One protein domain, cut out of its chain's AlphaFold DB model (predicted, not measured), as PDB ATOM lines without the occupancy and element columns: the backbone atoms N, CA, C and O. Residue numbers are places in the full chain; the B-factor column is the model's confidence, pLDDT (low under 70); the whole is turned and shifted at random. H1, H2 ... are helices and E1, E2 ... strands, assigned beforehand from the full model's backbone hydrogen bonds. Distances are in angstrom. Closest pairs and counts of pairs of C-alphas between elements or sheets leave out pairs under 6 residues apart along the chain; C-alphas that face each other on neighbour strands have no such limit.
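Overview. This is residues 2 to 117 of the 152 residues of an uncharacterized protein of Sphaerobolus stellatus (strain SS14) (UniProt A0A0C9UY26). Two small lobes make up this domain: in one, helices H3 and H4 lie side by side over one face of a short two-stranded sheet, E1 and E2; in the other, H1 and H5 pack on the longest helix, H6, with the small hairpin E3 and E4 beyond H5 and H7 past the end of H6. The first residues of H1 come near the other face of E1 and E2, while H2 and a long unnamed stretch, residues 22 to 33, lead round to H3. The printed part has 116 residues, with seven named helices and four named strands in the order H1 H2 H3 E1 H4 E2 H5 E3 E4 H6 H7, and its class is mixed, helices and strands; E1 and E2 are parallel, E3 and E4 antiparallel. It is compact, with a radius of gyration of the C-alphas of 15.5 A and spans of 40 by 36 by 23 A.

Arrangement. Start at E1, residues 51 to 54, and E2, residues 70 to 73: they run parallel at 26 degrees, with N 72 and O 52 at 2.8 A. With H4, residues 60 to 65, they form a strand-helix-strand unit, two parallel neighbour strands with a helix between, and its crossover is right-handed. H3, residues 34 to 42, touches H4 at C-alphas 38 and 62, 5.2 A apart, the same way at a shallow tilt of 33 degrees, only just short of steep. Look next at H1, residues 2 to 9, whose C-alpha 2 is 6.2 A from C-alpha 72. H1 touches H6, residues 94 to 104, at C-alphas 7 and 103, 6.3 A apart, the same way at a tilt of 38 degrees, only just steep. H5, residues 76 to 79, touches H6 at C-alphas 79 and 97, 4.1 A apart. In the hairpin of E3, residues 84 to 86, and E4, residues 88 to 90, find N 90 and O 84 at 2.8 A. H7, residues 107 to 112, and H6 meet only through their link; H2, residues 17 to 21, touches no helix. Every O i to N i+4 pair is within hydrogen-bond range in H1, H2, H3, H6 and H7; H4 has 1 of 2, and H5 is too short for one.

Along the chain. Find C-alpha 2 at (149.244, 130.347, 223.101); from there H1 runs 11.5 A. H3 is 12.3 A long, E1 9.6 A and E2 9.8 A. H6 runs 15.4 A from C-alpha 94 at (154.539, 128.841, 236.707), and H7 ends with C-alpha 112 at (140.238, 106.446, 225.430).

Size, cuts and confidence. The C-alphas farthest apart, those of Ala 64 and Lys 112, are 42.1 A apart. The printed part has no cut; the link from H2 to H3 is long. Confidence is under 70 at 46 residues, among them 2 to 37, and the mean pLDDT of the printed part is 70.5.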
ATOM      1  N   ALA A   2     150.041 131.009 224.164       51.84
ATOM      2  CA  ALA A   2     149.244 130.347 223.101       51.84
ATOM      3  C   ALA A   2     148.881 128.886 223.437       51.84
ATOM      4  O   ALA A   2     147.807 128.395 223.097       51.84
ATOM      5  N   PHE A   3     149.756 128.206 224.183       51.00
ATOM      6  CA  PHE A   3     149.558 126.818 224.594       51.00
ATOM      7  C   PHE A   3     148.327 126.629 225.502       51.00
ATOM      8  O   PHE A   3     147.582 125.657 225.375       51.00
ATOM      9  N   LYS A   4     148.062 127.616 226.366       54.81
ATOM     10  CA  LYS A   4     146.875 127.675 227.226       54.81
ATOM     11  C   LYS A   4     145.576 127.734 226.416       54.81
ATOM     12  O   LYS A   4     144.613 127.056 226.752       54.81
ATOM     13  N   ALA A   5     145.556 128.492 225.318       57.56
ATOM     14  CA  ALA A   5     144.385 128.579 224.444       57.56
ATOM     15  C   ALA A   5     144.066 127.234 223.766       57.56
ATOM     16  O   ALA A   5     142.901 126.852 223.694       57.56
ATOM     17  N   PHE A   6     145.094 126.489 223.342       57.44
ATOM     18  CA  PHE A   6     144.933 125.138 222.796       57.44
ATOM     19  C   PHE A   6     144.332 124.176 223.833       57.44
ATOM     20  O   PHE A   6     143.323 123.531 223.573       57.44
ATOM     21  N   CYS A   7     144.905 124.125 225.036       54.44
ATOM     22  CA  CYS A   7     144.478 123.205 226.094       54.44
ATOM     23  C   CYS A   7     143.087 123.525 226.669       54.44
ATOM     24  O   CYS A   7     142.332 122.611 227.013       54.44
ATOM     25  N   ASN A   8     142.724 124.810 226.749       57.44
ATOM     26  CA  ASN A   8     141.396 125.242 227.187       57.44
ATOM     27  C   ASN A   8     140.291 124.728 226.257       57.44
ATOM     28  O   ASN A   8     139.252 124.293 226.742       57.44
ATOM     29  N   ARG A   9     140.531 124.688 224.940       57.81
ATOM     30  CA  ARG A   9     139.515 124.272 223.963       57.81
ATOM     31  C   ARG A   9     139.181 122.778 224.010       57.81
ATOM     32  O   ARG A   9     138.082 122.390 223.654       57.81
ATOM     33  N   PHE A  10     140.091 121.943 224.508       50.34
ATOM     34  CA  PHE A  10     139.820 120.524 224.789       50.34
ATOM     35  C   PHE A  10     139.288 120.282 226.215       50.34
ATOM     36  O   PHE A  10     139.031 119.141 226.591       50.34
ATOM     37  N   SER A  11     139.158 121.333 227.034       46.94
ATOM     38  CA  SER A  11     138.657 121.254 228.414       46.94
ATOM     39  C   SER A  11     137.190 121.651 228.575       46.94
ATOM     40  O   SER A  11     136.661 121.464 229.671       46.94
ATOM     41  N   GLU A  12     136.548 122.205 227.546       47.56
ATOM     42  CA  GLU A  12     135.144 122.614 227.612       47.56
ATOM     43  C   GLU A  12     134.214 121.403 227.393       47.56
ATOM     44  O   GLU A  12     134.351 120.688 226.395       47.56
ATOM     45  N   PRO A  13     133.278 121.128 228.321       39.94
ATOM     46  CA  PRO A  13     132.343 120.020 228.170       39.94
ATOM     47  C   PRO A  13     131.375 120.291 227.009       39.94
ATOM     48  O   PRO A  13     130.669 121.295 227.013       39.94
ATOM     49  N   GLY A  14     131.312 119.371 226.039       44.69
ATOM     50  CA  GLY A  14     130.310 119.387 224.962       44.69
ATOM     51  C   GLY A  14     130.794 119.830 223.577       44.69
ATOM     52  O   GLY A  14     129.982 119.859 222.658       44.69
ATOM     53  N   ILE A  15     132.082 120.131 223.388       44.66
ATOM     54  CA  ILE A  15     132.610 120.487 222.063       44.66
ATOM     55  C   ILE A  15     132.697 119.241 221.170       44.66
ATOM     56  O   ILE A  15     133.401 118.278 221.483       44.66
ATOM     57  N   SER A  16     131.994 119.272 220.037       38.69
ATOM     58  CA  SER A  16     132.086 118.245 218.994       38.69
ATOM     59  C   SER A  16     133.437 118.300 218.254       38.69
ATOM     60  O   SER A  16     134.061 119.357 218.157       38.69
ATOM     61  N   GLU A  17     133.892 117.179 217.678       36.84
ATOM     62  CA  GLU A  17     135.152 117.080 216.904       36.84
ATOM     63  C   GLU A  17     135.254 118.167 215.806       36.84
ATOM     64  O   GLU A  17     136.318 118.734 215.563       36.84
ATOM     65  N   LEU A  18     134.116 118.546 215.213       34.44
ATOM     66  CA  LEU A  18     133.988 119.622 214.221       34.44
ATOM     67  C   LEU A  18     134.103 121.038 214.812       34.44
ATOM     68  O   LEU A  18     134.583 121.945 214.132       34.44
ATOM     69  N   GLU A  19     133.697 121.255 216.061       35.75
ATOM     70  CA  GLU A  19     133.782 122.555 216.739       35.75
ATOM     71  C   GLU A  19     135.142 122.792 217.397       35.75
ATOM     72  O   GLU A  19     135.596 123.935 217.447       35.75
ATOM     73  N   ALA A  20     135.840 121.738 217.827       41.38
ATOM     74  CA  ALA A  20     137.235 121.835 218.264       41.38
ATOM     75  C   ALA A  20     138.166 122.210 217.094       41.38
ATOM     76  O   ALA A  20     139.132 122.949 217.286       41.38
ATOM     77  N   LEU A  21     137.839 121.746 215.878       38.44
ATOM     78  CA  LEU A  21     138.602 121.976 214.643       38.44
ATOM     79  C   LEU A  21     138.174 123.233 213.858       38.44
ATOM     80  O   LEU A  21     138.913 123.687 212.982       38.44
ATOM     81  N   ARG A  22     137.018 123.842 214.162       33.38
ATOM     82  CA  ARG A  22     136.590 125.112 213.542       33.38
ATOM     83  C   ARG A  22     137.494 126.268 213.987       33.38
ATOM     84  O   ARG A  22     137.398 126.751 215.113       33.38
ATOM     85  N   GLY A  23     138.352 126.743 213.086       37.75
ATOM     86  CA  GLY A  23     139.118 127.984 213.262       37.75
ATOM     87  C   GLY A  23     140.557 127.825 213.759       37.75
ATOM     88  O   GLY A  23     141.205 128.831 214.019       37.75
ATOM     89  N   VAL A  24     141.094 126.604 213.863       36.56
ATOM     90  CA  VAL A  24     142.544 126.388 214.000       36.56
ATOM     91  C   VAL A  24     142.929 125.191 213.132       36.56
ATOM     92  O   VAL A  24     142.566 124.066 213.484       36.56
ATOM     93  N   PRO A  25     143.672 125.366 212.022       36.91
ATOM     94  CA  PRO A  25     144.335 124.247 211.367       36.91
ATOM     95  C   PRO A  25     145.416 123.718 212.319       36.91
ATOM     96  O   PRO A  25     146.575 124.124 212.285       36.91
ATOM     97  N   CYS A  26     145.019 122.848 213.243       30.81
ATOM     98  CA  CYS A  26     145.941 122.173 214.132       30.81
ATOM     99  C   CYS A  26     146.608 121.019 213.373       30.81
ATOM    100  O   CYS A  26     145.955 120.176 212.765       30.81
ATOM    101  N   GLY A  27     147.939 120.979 213.422       35.22
ATOM    102  CA  GLY A  27     148.677 119.731 213.238       35.22
ATOM    103  C   GLY A  27     149.484 119.561 211.956       35.22
ATOM    104  O   GLY A  27     150.175 118.549 211.846       35.22
ATOM    105  N   VAL A  28     149.507 120.525 211.034       33.59
ATOM    106  CA  VAL A  28     150.652 120.600 210.117       33.59
ATOM    107  C   VAL A  28     151.669 121.494 210.813       33.59
ATOM    108  O   VAL A  28     151.352 122.662 211.039       33.59
ATOM    109  N   PRO A  29     152.869 121.010 211.200       37.44
ATOM    110  CA  PRO A  29     153.978 121.932 211.341       37.44
ATOM    111  C   PRO A  29     154.076 122.597 209.980       37.44
ATOM    112  O   PRO A  29     154.515 121.983 209.007       37.44
ATOM    113  N   VAL A  30     153.569 123.821 209.883       40.75
ATOM    114  CA  VAL A  30     153.962 124.697 208.806       40.75
ATOM    115  C   VAL A  30     155.454 124.851 209.033       40.75
ATOM    116  O   VAL A  30     155.879 125.628 209.881       40.75
ATOM    117  N   GLY A  31     156.240 123.994 208.376       39.44
ATOM    118  CA  GLY A  31     157.674 124.190 208.291       39.44
ATOM    119  C   GLY A  31     157.875 125.620 207.824       39.44
ATOM    120  O   GLY A  31     157.075 126.099 207.019       39.44
ATOM    121  N   ASP A  32     158.897 126.280 208.354       44.94
ATOM    122  CA  ASP A  32     159.163 127.728 208.307       44.94
ATOM    123  C   ASP A  32     159.264 128.375 206.906       44.94
ATOM    124  O   ASP A  32     159.774 129.489 206.737       44.94
ATOM    125  N   GLY A  33     158.768 127.714 205.865       50.28
ATOM    126  CA  GLY A  33     158.360 128.333 204.627       50.28
ATOM    127  C   GLY A  33     157.262 129.355 204.896       50.28
ATOM    128  O   GLY A  33     156.118 129.006 205.180       50.28
ATOM    129  N   LEU A  34     157.630 130.623 204.711       57.44
ATOM    130  CA  LEU A  34     156.753 131.792 204.585       57.44
ATOM    131  C   LEU A  34     155.389 131.447 203.954       57.44
ATOM    132  O   LEU A  34     154.337 131.818 204.460       57.44
ATOM    133  N   ARG A  35     155.426 130.623 202.901       63.09
ATOM    134  CA  ARG A  35     154.269 130.153 202.143       63.09
ATOM    135  C   ARG A  35     153.170 129.512 202.993       63.09
ATOM    136  O   ARG A  35     152.003 129.779 202.741       63.09
ATOM    137  N   GLY A  36     153.498 128.671 203.972       67.75
ATOM    138  CA  GLY A  36     152.461 127.953 204.715       67.75
ATOM    139  C   GLY A  36     151.724 128.833 205.726       67.75
ATOM    140  O   GLY A  36     150.515 128.679 205.887       67.75
ATOM    141  N   VAL A  37     152.418 129.791 206.357       69.31
ATOM    142  CA  VAL A  37     151.789 130.732 207.300       69.31
ATOM    143  C   VAL A  37     150.910 131.703 206.521       69.31
ATOM    144  O   VAL A  37     149.754 131.891 206.884       69.31
ATOM    145  N   THR A  38     151.397 132.220 205.390       72.81
ATOM    146  CA  THR A  38     150.605 133.060 204.483       72.81
ATOM    147  C   THR A  38     149.351 132.341 203.977       72.81
ATOM    148  O   THR A  38     148.267 132.918 203.995       72.81
ATOM    149  N   CYS A  39     149.453 131.067 203.575       72.12
ATOM    150  CA  CYS A  39     148.282 130.282 203.171       72.12
ATOM    151  C   CYS A  39     147.252 130.136 204.301       72.12
ATOM    152  O   CYS A  39     146.058 130.238 204.033       72.12
ATOM    153  N   ALA A  40     147.695 129.913 205.542       73.69
ATOM    154  CA  ALA A  40     146.795 129.819 206.688       73.69
ATOM    155  C   ALA A  40     146.113 131.161 206.985       73.69
ATOM    156  O   ALA A  40     144.902 131.196 207.155       73.69
ATOM    157  N   VAL A  41     146.869 132.262 206.988       77.38
ATOM    158  CA  VAL A  41     146.365 133.623 207.231       77.38
ATOM    159  C   VAL A  41     145.336 134.048 206.169       77.38
ATOM    160  O   VAL A  41     144.298 134.604 206.520       77.38
ATOM    161  N   ASN A  42     145.562 133.708 204.895       78.31
ATOM    162  CA  ASN A  42     144.627 133.983 203.792       78.31
ATOM    163  C   ASN A  42     143.313 133.191 203.865       78.31
ATOM    164  O   ASN A  42     142.351 133.549 203.192       78.31
ATOM    165  N   ALA A  43     143.269 132.094 204.623       78.62
ATOM    166  CA  ALA A  43     142.056 131.293 204.763       78.62
ATOM    167  C   ALA A  43     141.057 131.893 205.769       78.62
ATOM    168  O   ALA A  43     139.901 131.468 205.797       78.62
ATOM    169  N   PHE A  44     141.488 132.851 206.596       77.88
ATOM    170  CA  PHE A  44     140.625 133.526 207.562       77.88
ATOM    171  C   PHE A  44     139.880 134.699 206.930       77.88
ATOM    172  O   PHE A  44     140.370 135.354 206.008       77.88
ATOM    173  N   ALA A  45     138.685 134.974 207.448       73.94
ATOM    174  CA  ALA A  45     137.900 136.125 207.029       73.94
ATOM    175  C   ALA A  45     138.567 137.433 207.489       73.94
ATOM    176  O   ALA A  45     139.240 137.484 208.517       73.94
ATOM    177  N   SER A  46     138.345 138.519 206.750       67.81
ATOM    178  CA  SER A  46     138.893 139.841 207.082       67.81
ATOM    179  C   SER A  46     138.261 140.476 208.328       67.81
ATOM    180  O   SER A  46     138.869 141.353 208.932       67.81
ATOM    181  N   GLU A  47     137.074 140.025 208.747       64.12
ATOM    182  CA  GLU A  47     136.261 140.656 209.803       64.12
ATOM    183  C   GLU A  47     136.298 139.922 211.165       64.12
ATOM    184  O   GLU A  47     135.531 140.243 212.072       64.12
ATOM    185  N   GLY A  48     137.200 138.948 211.341       61.69
ATOM    186  CA  GLY A  48     137.347 138.160 212.574       61.69
ATOM    187  C   GLY A  48     138.523 138.585 213.463       61.69
ATOM    188  O   GLY A  48     139.536 139.082 212.983       61.69
ATOM    189  N   LYS A  49     138.428 138.334 214.781       67.25
ATOM    190  CA  LYS A  49     139.578 138.360 215.719       67.25
ATOM    191  C   LYS A  49     140.257 136.988 215.763       67.25
ATOM    192  O   LYS A  49     140.416 136.393 216.834       67.25
ATOM    193  N   ASP A  50     140.580 136.461 214.590       76.38
ATOM    194  CA  ASP A  50     141.107 135.110 214.456       76.38
ATOM    195  C   ASP A  50     142.572 135.031 214.902       76.38
ATOM    196  O   ASP A  50     143.324 136.010 214.861       76.38
ATOM    197  N   LYS A  51     142.975 133.850 215.379       76.69
ATOM    198  CA  LYS A  51     144.323 133.603 215.897       76.69
ATOM    199  C   LYS A  51     144.973 132.438 215.176       76.69
ATOM    200  O   LYS A  51     144.440 131.331 215.175       76.69
ATOM    201  N   VAL A  52     146.169 132.670 214.646       76.69
ATOM    202  CA  VAL A  52     147.019 131.619 214.083       76.69
ATOM    203  C   VAL A  52     148.119 131.304 215.077       76.69
ATOM    204  O   VAL A  52     148.878 132.180 215.481       76.69
ATOM    205  N   ILE A  53     148.199 130.041 215.474       77.50
ATOM    206  CA  ILE A  53     149.194 129.565 216.428       77.50
ATOM    207  C   ILE A  53     150.378 128.977 215.656       77.50
ATOM    208  O   ILE A  53     150.202 128.040 214.876       77.50
ATOM    209  N   THR A  54     151.579 129.518 215.858       74.88
ATOM    210  CA  THR A  54     152.804 129.095 215.154       74.88
ATOM    211  C   THR A  54     153.860 128.583 216.126       74.88
ATOM    212  O   THR A  54     153.808 128.861 217.321       74.88
ATOM    213  N   ILE A  55     154.826 127.796 215.646       71.19
ATOM    214  CA  ILE A  55     155.948 127.334 216.486       71.19
ATOM    215  C   ILE A  55     157.032 128.415 216.551       71.19
ATOM    216  O   ILE A  55     157.495 128.754 217.637       71.19
ATOM    217  N   LEU A  56     157.406 128.986 215.403       69.50
ATOM    218  CA  LEU A  56     158.310 130.132 215.329       69.50
ATOM    219  C   LEU A  56     157.536 131.450 215.221       69.50
ATOM    220  O   LEU A  56     156.348 131.466 214.883       69.50
ATOM    221  N   GLY A  57     158.216 132.548 215.556       65.50
ATOM    222  CA  GLY A  57     157.653 133.896 215.521       65.50
ATOM    223  C   GLY A  57     157.114 134.290 214.138       65.50
ATOM    224  O   GLY A  57     157.537 133.728 213.123       65.50
ATOM    225  N   PRO A  58     156.162 135.238 214.086       66.44
ATOM    226  CA  PRO A  58     155.645 135.752 212.826       66.44
ATOM    227  C   PRO A  58     156.768 136.377 211.994       66.44
ATOM    228  O   PRO A  58     157.633 137.068 212.523       66.44
ATOM    229  N   LYS A  59     156.727 136.154 210.680       69.31
ATOM    230  CA  LYS A  59     157.473 136.971 209.717       69.31
ATOM    231  C   LYS A  59     156.607 138.176 209.364       69.31
ATOM    232  O   LYS A  59     155.414 137.984 209.118       69.31
ATOM    233  N   ASP A  60     157.190 139.370 209.299       69.50
ATOM    234  CA  ASP A  60     156.471 140.630 209.023       69.50
ATOM    235  C   ASP A  60     155.605 140.545 207.761       69.50
ATOM    236  O   ASP A  60     154.457 140.985 207.728       69.50
ATOM    237  N   GLU A  61     156.129 139.861 206.748       71.62
ATOM    238  CA  GLU A  61     155.439 139.583 205.493       71.62
ATOM    239  C   GLU A  61     154.102 138.857 205.697       71.62
ATOM    240  O   GLU A  61     153.140 139.181 205.015       71.62
ATOM    241  N   ALA A  62     153.996 137.915 206.643       69.62
ATOM    242  CA  ALA A  62     152.763 137.168 206.906       69.62
ATOM    243  C   ALA A  62     151.690 138.015 207.609       69.62
ATOM    244  O   ALA A  62     150.502 137.814 207.361       69.62
ATOM    245  N   VAL A  63     152.098 138.970 208.451       73.12
ATOM    246  CA  VAL A  63     151.187 139.911 209.129       73.12
ATOM    247  C   VAL A  63     150.597 140.905 208.127       73.12
ATOM    248  O   VAL A  63     149.419 141.241 208.209       73.12
ATOM    249  N   ALA A  64     151.392 141.322 207.137       79.25
ATOM    250  CA  ALA A  64     150.949 142.245 206.095       79.25
ATOM    251  C   ALA A  64     149.821 141.681 205.206       79.25
ATOM    252  O   ALA A  64     149.057 142.459 204.640       79.25
ATOM    253  N   TYR A  65     149.686 140.352 205.090       78.19
ATOM    254  CA  TYR A  65     148.639 139.728 204.266       78.19
ATOM    255  C   TYR A  65     147.235 139.864 204.854       78.19
ATOM    256  O   TYR A  65     146.285 140.077 204.103       78.19
ATOM    257  N   ASN A  66     147.085 139.732 206.175       79.00
ATOM    258  CA  ASN A  66     145.804 139.950 206.839       79.00
ATOM    259  C   ASN A  66     146.019 140.538 208.244       79.00
ATOM    260  O   ASN A  66     146.256 139.787 209.196       79.00
ATOM    261  N   PRO A  67     145.917 141.869 208.398       80.50
ATOM    262  CA  PRO A  67     146.205 142.536 209.663       80.50
ATOM    263  C   PRO A  67     145.162 142.261 210.758       80.50
ATOM    264  O   PRO A  67     145.422 142.573 211.919       80.50
ATOM    265  N   SER A  68     143.993 141.688 210.434       81.06
ATOM    266  CA  SER A  68     142.997 141.313 211.450       81.06
ATOM    267  C   SER A  68     143.336 140.001 212.168       81.06
ATOM    268  O   SER A  68     142.834 139.749 213.268       81.06
ATOM    269  N   VAL A  69     144.240 139.193 211.604       79.06
ATOM    270  CA  VAL A  69     144.655 137.908 212.172       79.06
ATOM    271  C   VAL A  69     145.829 138.103 213.127       79.06
ATOM    272  O   VAL A  69     146.897 138.586 212.761       79.06
ATOM    273  N   THR A  70     145.666 137.654 214.370       80.81
ATOM    274  CA  THR A  70     146.759 137.652 215.351       80.81
ATOM    275  C   THR A  70     147.595 136.383 215.203       80.81
ATOM    276  O   THR A  70     147.114 135.282 215.472       80.81
ATOM    277  N   ILE A  71     148.869 136.519 214.837       77.88
ATOM    278  CA  ILE A  71     149.818 135.399 214.840       77.88
ATOM    279  C   ILE A  71     150.463 135.307 216.221       77.88
ATOM    280  O   ILE A  71     151.111 136.246 216.680       77.88
ATOM    281  N   GLN A  72     150.288 134.173 216.893       78.06
ATOM    282  CA  GLN A  72     150.790 133.957 218.240       78.06
ATOM    283  C   GLN A  72     151.757 132.764 218.268       78.06
ATOM    284  O   GLN A  72     151.326 131.628 218.051       78.06
ATOM    285  N   PRO A  73     153.048 132.979 218.578       75.56
ATOM    286  CA  PRO A  73     153.991 131.882 218.703       75.56
ATOM    287  C   PRO A  73     153.720 131.046 219.960       75.56
ATOM    288  O   PRO A  73     153.257 131.532 221.000       75.56
ATOM    289  N   THR A  74     154.051 129.765 219.868       74.56
ATOM    290  CA  THR A  74     153.908 128.761 220.921       74.56
ATOM    291  C   THR A  74     155.266 128.173 221.226       74.56
ATOM    292  O   THR A  74     155.913 127.605 220.351       74.56
ATOM    293  N   LEU A  75     155.655 128.237 222.494       77.69
ATOM    294  CA  LEU A  75     156.901 127.671 222.976       77.69
ATOM    295  C   LEU A  75     156.599 126.643 224.063       77.69
ATOM    296  O   LEU A  75     155.989 126.969 225.076       77.69
ATOM    297  N   VAL A  76     157.023 125.396 223.860       83.12
ATOM    298  CA  VAL A  76     156.732 124.304 224.806       83.12
ATOM    299  C   VAL A  76     157.560 124.395 226.095       83.12
ATOM    300  O   VAL A  76     157.173 123.844 227.123       83.12
ATOM    301  N   TYR A  77     158.698 125.097 226.071       84.62
ATOM    302  CA  TYR A  77     159.641 125.118 227.192       84.62
ATOM    303  C   TYR A  77     159.078 125.785 228.456       84.62
ATOM    304  O   TYR A  77     159.322 125.279 229.556       84.62
ATOM    305  N   SER A  78     158.236 126.821 228.321       83.12
ATOM    306  CA  SER A  78     157.574 127.452 229.473       83.12
ATOM    307  C   SER A  78     156.630 126.478 230.187       83.12
ATOM    308  O   SER A  78     156.634 126.403 231.416       83.12
ATOM    309  N   SER A  79     155.903 125.643 229.435       85.75
ATOM    310  CA  SER A  79     155.043 124.577 229.968       85.75
ATOM    311  C   SER A  79     155.813 123.444 230.651       85.75
ATOM    312  O   SER A  79     155.261 122.753 231.503       85.75
ATOM    313  N   LEU A  80     157.093 123.257 230.320       87.12
ATOM    314  CA  LEU A  80     157.980 122.324 231.024       87.12
ATOM    315  C   LEU A  80     158.600 122.939 232.288       87.12
ATOM    316  O   LEU A  80     159.326 122.255 233.011       87.12
ATOM    317  N   GLY A  81     158.325 124.217 232.567       87.81
ATOM    318  CA  GLY A  81     158.924 124.949 233.677       87.81
ATOM    319  C   GLY A  81     160.420 125.195 233.492       87.81
ATOM    320  O   GLY A  81     161.147 125.228 234.482       87.81
ATOM    321  N   ARG A  82     160.887 125.302 232.242       87.94
ATOM    322  CA  ARG A  82     162.293 125.538 231.902       87.94
ATOM    323  C   ARG A  82     162.439 126.869 231.185       87.94
ATOM    324  O   ARG A  82     161.633 127.194 230.317       87.94
ATOM    325  N   GLU A  83     163.473 127.611 231.555       90.25
ATOM    326  CA  GLU A  83     163.904 128.769 230.782       90.25
ATOM    327  C   GLU A  83     164.459 128.286 229.440       90.25
ATOM    328  O   GLU A  83     165.056 127.206 229.349       90.25
ATOM    329  N   PHE A  84     164.239 129.071 228.391       87.75
ATOM    330  CA  PHE A  84     164.760 128.782 227.064       87.75
ATOM    331  C   PHE A  84     165.343 130.047 226.447       87.75
ATOM    332  O   PHE A  84     164.710 131.097 226.482       87.75
ATOM    333  N   SER A  85     166.536 129.940 225.865       87.06
ATOM    334  CA  SER A  85     167.196 131.043 225.168       87.06
ATOM    335  C   SER A  85     167.368 130.691 223.694       87.06
ATOM    336  O   SER A  85     167.967 129.668 223.357       87.06
ATOM    337  N   PHE A  86     166.818 131.529 222.820       80.75
ATOM    338  CA  PHE A  86     166.959 131.424 221.368       80.75
ATOM    339  C   PHE A  86     166.772 132.808 220.742       80.75
ATOM    340  O   PHE A  86     165.646 133.225 220.478       80.75
ATOM    341  N   GLY A  87     167.873 133.546 220.569       82.38
ATOM    342  CA  GLY A  87     167.859 134.971 220.206       82.38
ATOM    343  C   GLY A  87     167.393 135.866 221.361       82.38
ATOM    344  O   GLY A  87     168.107 136.778 221.760       82.38
ATOM    345  N   GLU A  88     166.248 135.533 221.952       82.19
ATOM    346  CA  GLU A  88     165.664 136.146 223.143       82.19
ATOM    347  C   GLU A  88     165.560 135.123 224.287       82.19
ATOM    348  O   GLU A  88     165.596 133.905 224.066       82.19
ATOM    349  N   VAL A  89     165.455 135.613 225.526       86.50
ATOM    350  CA  VAL A  89     165.275 134.774 226.720       86.50
ATOM    351  C   VAL A  89     163.790 134.671 227.048       86.50
ATOM    352  O   VAL A  89     163.125 135.671 227.308       86.50
ATOM    353  N   PHE A  90     163.283 133.442 227.083       84.12
ATOM    354  CA  PHE A  90     161.915 133.119 227.461       84.12
ATOM    355  C   PHE A  90     161.889 132.618 228.911       84.12
ATOM    356  O   PHE A  90     162.360 131.503 229.175       84.12
ATOM    357  N   PRO A  91     161.347 133.406 229.858       87.06
ATOM    358  CA  PRO A  91     161.387 133.066 231.272       87.06
ATOM    359  C   PRO A  91     160.449 131.907 231.618       87.06
ATOM    360  O   PRO A  91     159.428 131.653 230.969       87.06
ATOM    361  N   VAL A  92     160.768 131.223 232.718       87.94
ATOM    362  CA  VAL A  92     159.883 130.214 233.306       87.94
ATOM    363  C   VAL A  92     158.572 130.866 233.729       87.94
ATOM    364  O   VAL A  92     158.563 131.844 234.471       87.94
ATOM    365  N   THR A  93     157.451 130.274 233.323       86.94
ATOM    366  CA  THR A  93     156.126 130.728 233.749       86.94
ATOM    367  C   THR A  93     155.437 129.616 234.535       86.94
ATOM    368  O   THR A  93     155.083 128.581 233.971       86.94
ATOM    369  N   LYS A  94     155.229 129.821 235.844       89.38
ATOM    370  CA  LYS A  94     154.539 128.841 236.707       89.38
ATOM    371  C   LYS A  94     153.141 128.514 236.178       89.38
ATOM    372  O   LYS A  94     152.740 127.358 236.184       89.38
ATOM    373  N   GLU A  95     152.447 129.520 235.659       88.44
ATOM    374  CA  GLU A  95     151.119 129.375 235.068       88.44
ATOM    375  C   GLU A  95     151.095 128.387 233.889       88.44
ATOM    376  O   GLU A  95     150.268 127.479 233.880       88.44
ATOM    377  N   ASP A  96     152.013 128.513 232.923       85.38
ATOM    378  CA  ASP A  96     152.070 127.615 231.758       85.38
ATOM    379  C   ASP A  96     152.368 126.164 232.183       85.38
ATOM    380  O   ASP A  96     151.824 125.221 231.599       85.38
ATOM    381  N   LYS A  97     153.206 125.980 233.213       89.25
ATOM    382  CA  LYS A  97     153.523 124.664 233.785       89.25
ATOM    383  C   LYS A  97     152.320 124.043 234.493       89.25
ATOM    384  O   LYS A  97     151.981 122.894 234.215       89.25
ATOM    385  N   ASP A  98     151.680 124.787 235.391       91.94
ATOM    386  CA  ASP A  98     150.518 124.310 236.147       91.94
ATOM    387  C   ASP A  98     149.362 123.973 235.202       91.94
ATOM    388  O   ASP A  98     148.694 122.949 235.353       91.94
ATOM    389  N   HIS A  99     149.169 124.802 234.175       88.69
ATOM    390  CA  HIS A  99     148.160 124.579 233.157       88.69
ATOM    391  C   HIS A  99     148.418 123.301 232.350       88.69
ATOM    392  O   HIS A  99     147.510 122.490 232.174       88.69
ATOM    393  N   MET A 100     149.658 123.081 231.898       89.56
ATOM    394  CA  MET A 100     150.049 121.846 231.216       89.56
ATOM    395  C   MET A 100     149.845 120.625 232.117       89.56
ATOM    396  O   MET A 100     149.273 119.630 231.679       89.56
ATOM    397  N   ALA A 101     150.271 120.699 233.380       92.38
ATOM    398  CA  ALA A 101     150.091 119.609 234.332       92.38
ATOM    399  C   ALA A 101     148.605 119.253 234.503       92.38
ATOM    400  O   ALA A 101     148.250 118.079 234.433       92.38
ATOM    401  N   ALA A 102     147.735 120.257 234.643       92.12
ATOM    402  CA  ALA A 102     146.290 120.065 234.736       92.12
ATOM    403  C   ALA A 102     145.657 119.540 233.434       92.12
ATOM    404  O   ALA A 102     144.684 118.794 233.487       92.12
ATOM    405  N   PHE A 103     146.181 119.909 232.264       89.62
ATOM    406  CA  PHE A 103     145.704 119.387 230.983       89.62
ATOM    407  C   PHE A 103     146.089 117.915 230.783       89.62
ATOM    408  O   PHE A 103     145.258 117.106 230.369       89.62
ATOM    409  N   LEU A 104     147.326 117.540 231.128       91.56
ATOM    410  CA  LEU A 104     147.839 116.179 230.955       91.56
ATOM    411  C   LEU A 104     147.057 115.126 231.755       91.56
ATOM    412  O   LEU A 104     147.009 113.975 231.329       91.56
ATOM    413  N   THR A 105     146.387 115.499 232.853       94.62
ATOM    414  CA  THR A 105     145.509 114.574 233.597       94.62
ATOM    415  C   THR A 105     144.256 114.173 232.813       94.62
ATOM    416  O   THR A 105     143.700 113.108 233.065       94.62
ATOM    417  N   LYS A 106     143.826 114.986 231.837       92.00
ATOM    418  CA  LYS A 106     142.633 114.745 231.007       92.00
ATOM    419  C   LYS A 106     142.935 113.899 229.769       92.00
ATOM    420  O   LYS A 106     142.053 113.214 229.258       92.00
ATOM    421  N   VAL A 107     144.182 113.928 229.292       90.06
ATOM    422  CA  VAL A 107     144.609 113.273 228.043       90.06
ATOM    423  C   VAL A 107     144.288 111.771 227.994       90.06
ATOM    424  O   VAL A 107     143.802 111.337 226.950       90.06
ATOM    425  N   PRO A 108     144.491 110.961 229.055       92.44
ATOM    426  CA  PRO A 108     144.176 109.533 228.999       92.44
ATOM    427  C   PRO A 108     142.714 109.251 228.641       92.44
ATOM    428  O   PRO A 108     142.448 108.382 227.812       92.44
ATOM    429  N   GLU A 109     141.776 110.011 229.211       90.94
ATOM    430  CA  GLU A 109     140.353 109.846 228.912       90.94
ATOM    431  C   GLU A 109     140.022 110.352 227.505       90.94
ATOM    432  O   GLU A 109     139.329 109.667 226.763       90.94
ATOM    433  N   LEU A 110     140.593 111.485 227.080       89.31
ATOM    434  CA  LEU A 110     140.412 112.004 225.716       89.31
ATOM    435  C   LEU A 110     140.909 111.025 224.637       89.31
ATOM    436  O   LEU A 110     140.314 110.921 223.566       89.31
ATOM    437  N   VAL A 111     141.989 110.290 224.913       89.31
ATOM    438  CA  VAL A 111     142.491 109.236 224.018       89.31
ATOM    439  C   VAL A 111     141.579 108.010 224.058       89.31
ATOM    440  O   VAL A 111     141.280 107.436 223.013       89.31
ATOM    441  N   LYS A 112     141.113 107.611 225.246       91.44
ATOM    442  CA  LYS A 112     140.238 106.446 225.430       91.44
ATOM    443  C   LYS A 112     138.874 106.623 224.759       91.44
ATOM    444  O   LYS A 112     138.377 105.671 224.162       91.44
ATOM    445  N   THR A 113     138.284 107.816 224.833       92.12
ATOM    446  CA  THR A 113     137.003 108.135 224.178       92.12
ATOM    447  C   THR A 113     137.137 108.378 222.677       92.12
ATOM    448  O   THR A 113     136.132 108.439 221.976       92.12
ATOM    449  N   GLY A 114     138.366 108.514 222.169       88.00
ATOM    450  CA  GLY A 114     138.629 108.837 220.769       88.00
ATOM    451  C   GLY A 114     138.474 110.320 220.424       88.00
ATOM    452  O   GLY A 114     138.656 110.672 219.263       88.00
ATOM    453  N   ALA A 115     138.212 111.192 221.407       87.06
ATOM    454  CA  ALA A 115     138.155 112.645 221.211       87.06
ATOM    455  C   ALA A 115     139.493 113.234 220.724       87.06
ATOM    456  O   ALA A 115     139.520 114.275 220.070       87.06
ATOM    457  N   ILE A 116     140.613 112.564 221.025       85.62
ATOM    458  CA  ILE A 116     141.924 112.851 220.438       85.62
ATOM    459  C   ILE A 116     142.434 111.606 219.714       85.62
ATOM    460  O   ILE A 116     142.693 110.569 220.328       85.62
ATOM    461  N   LYS A 117     142.663 111.741 218.404       86.81
ATOM    462  CA  LYS A 117     143.249 110.691 217.569       86.81
ATOM    463  C   LYS A 117     144.733 110.972 217.296       86.81
ATOM    464  O   LYS A 117     145.056 112.028 216.753       86.81
TER     465      LYS A 117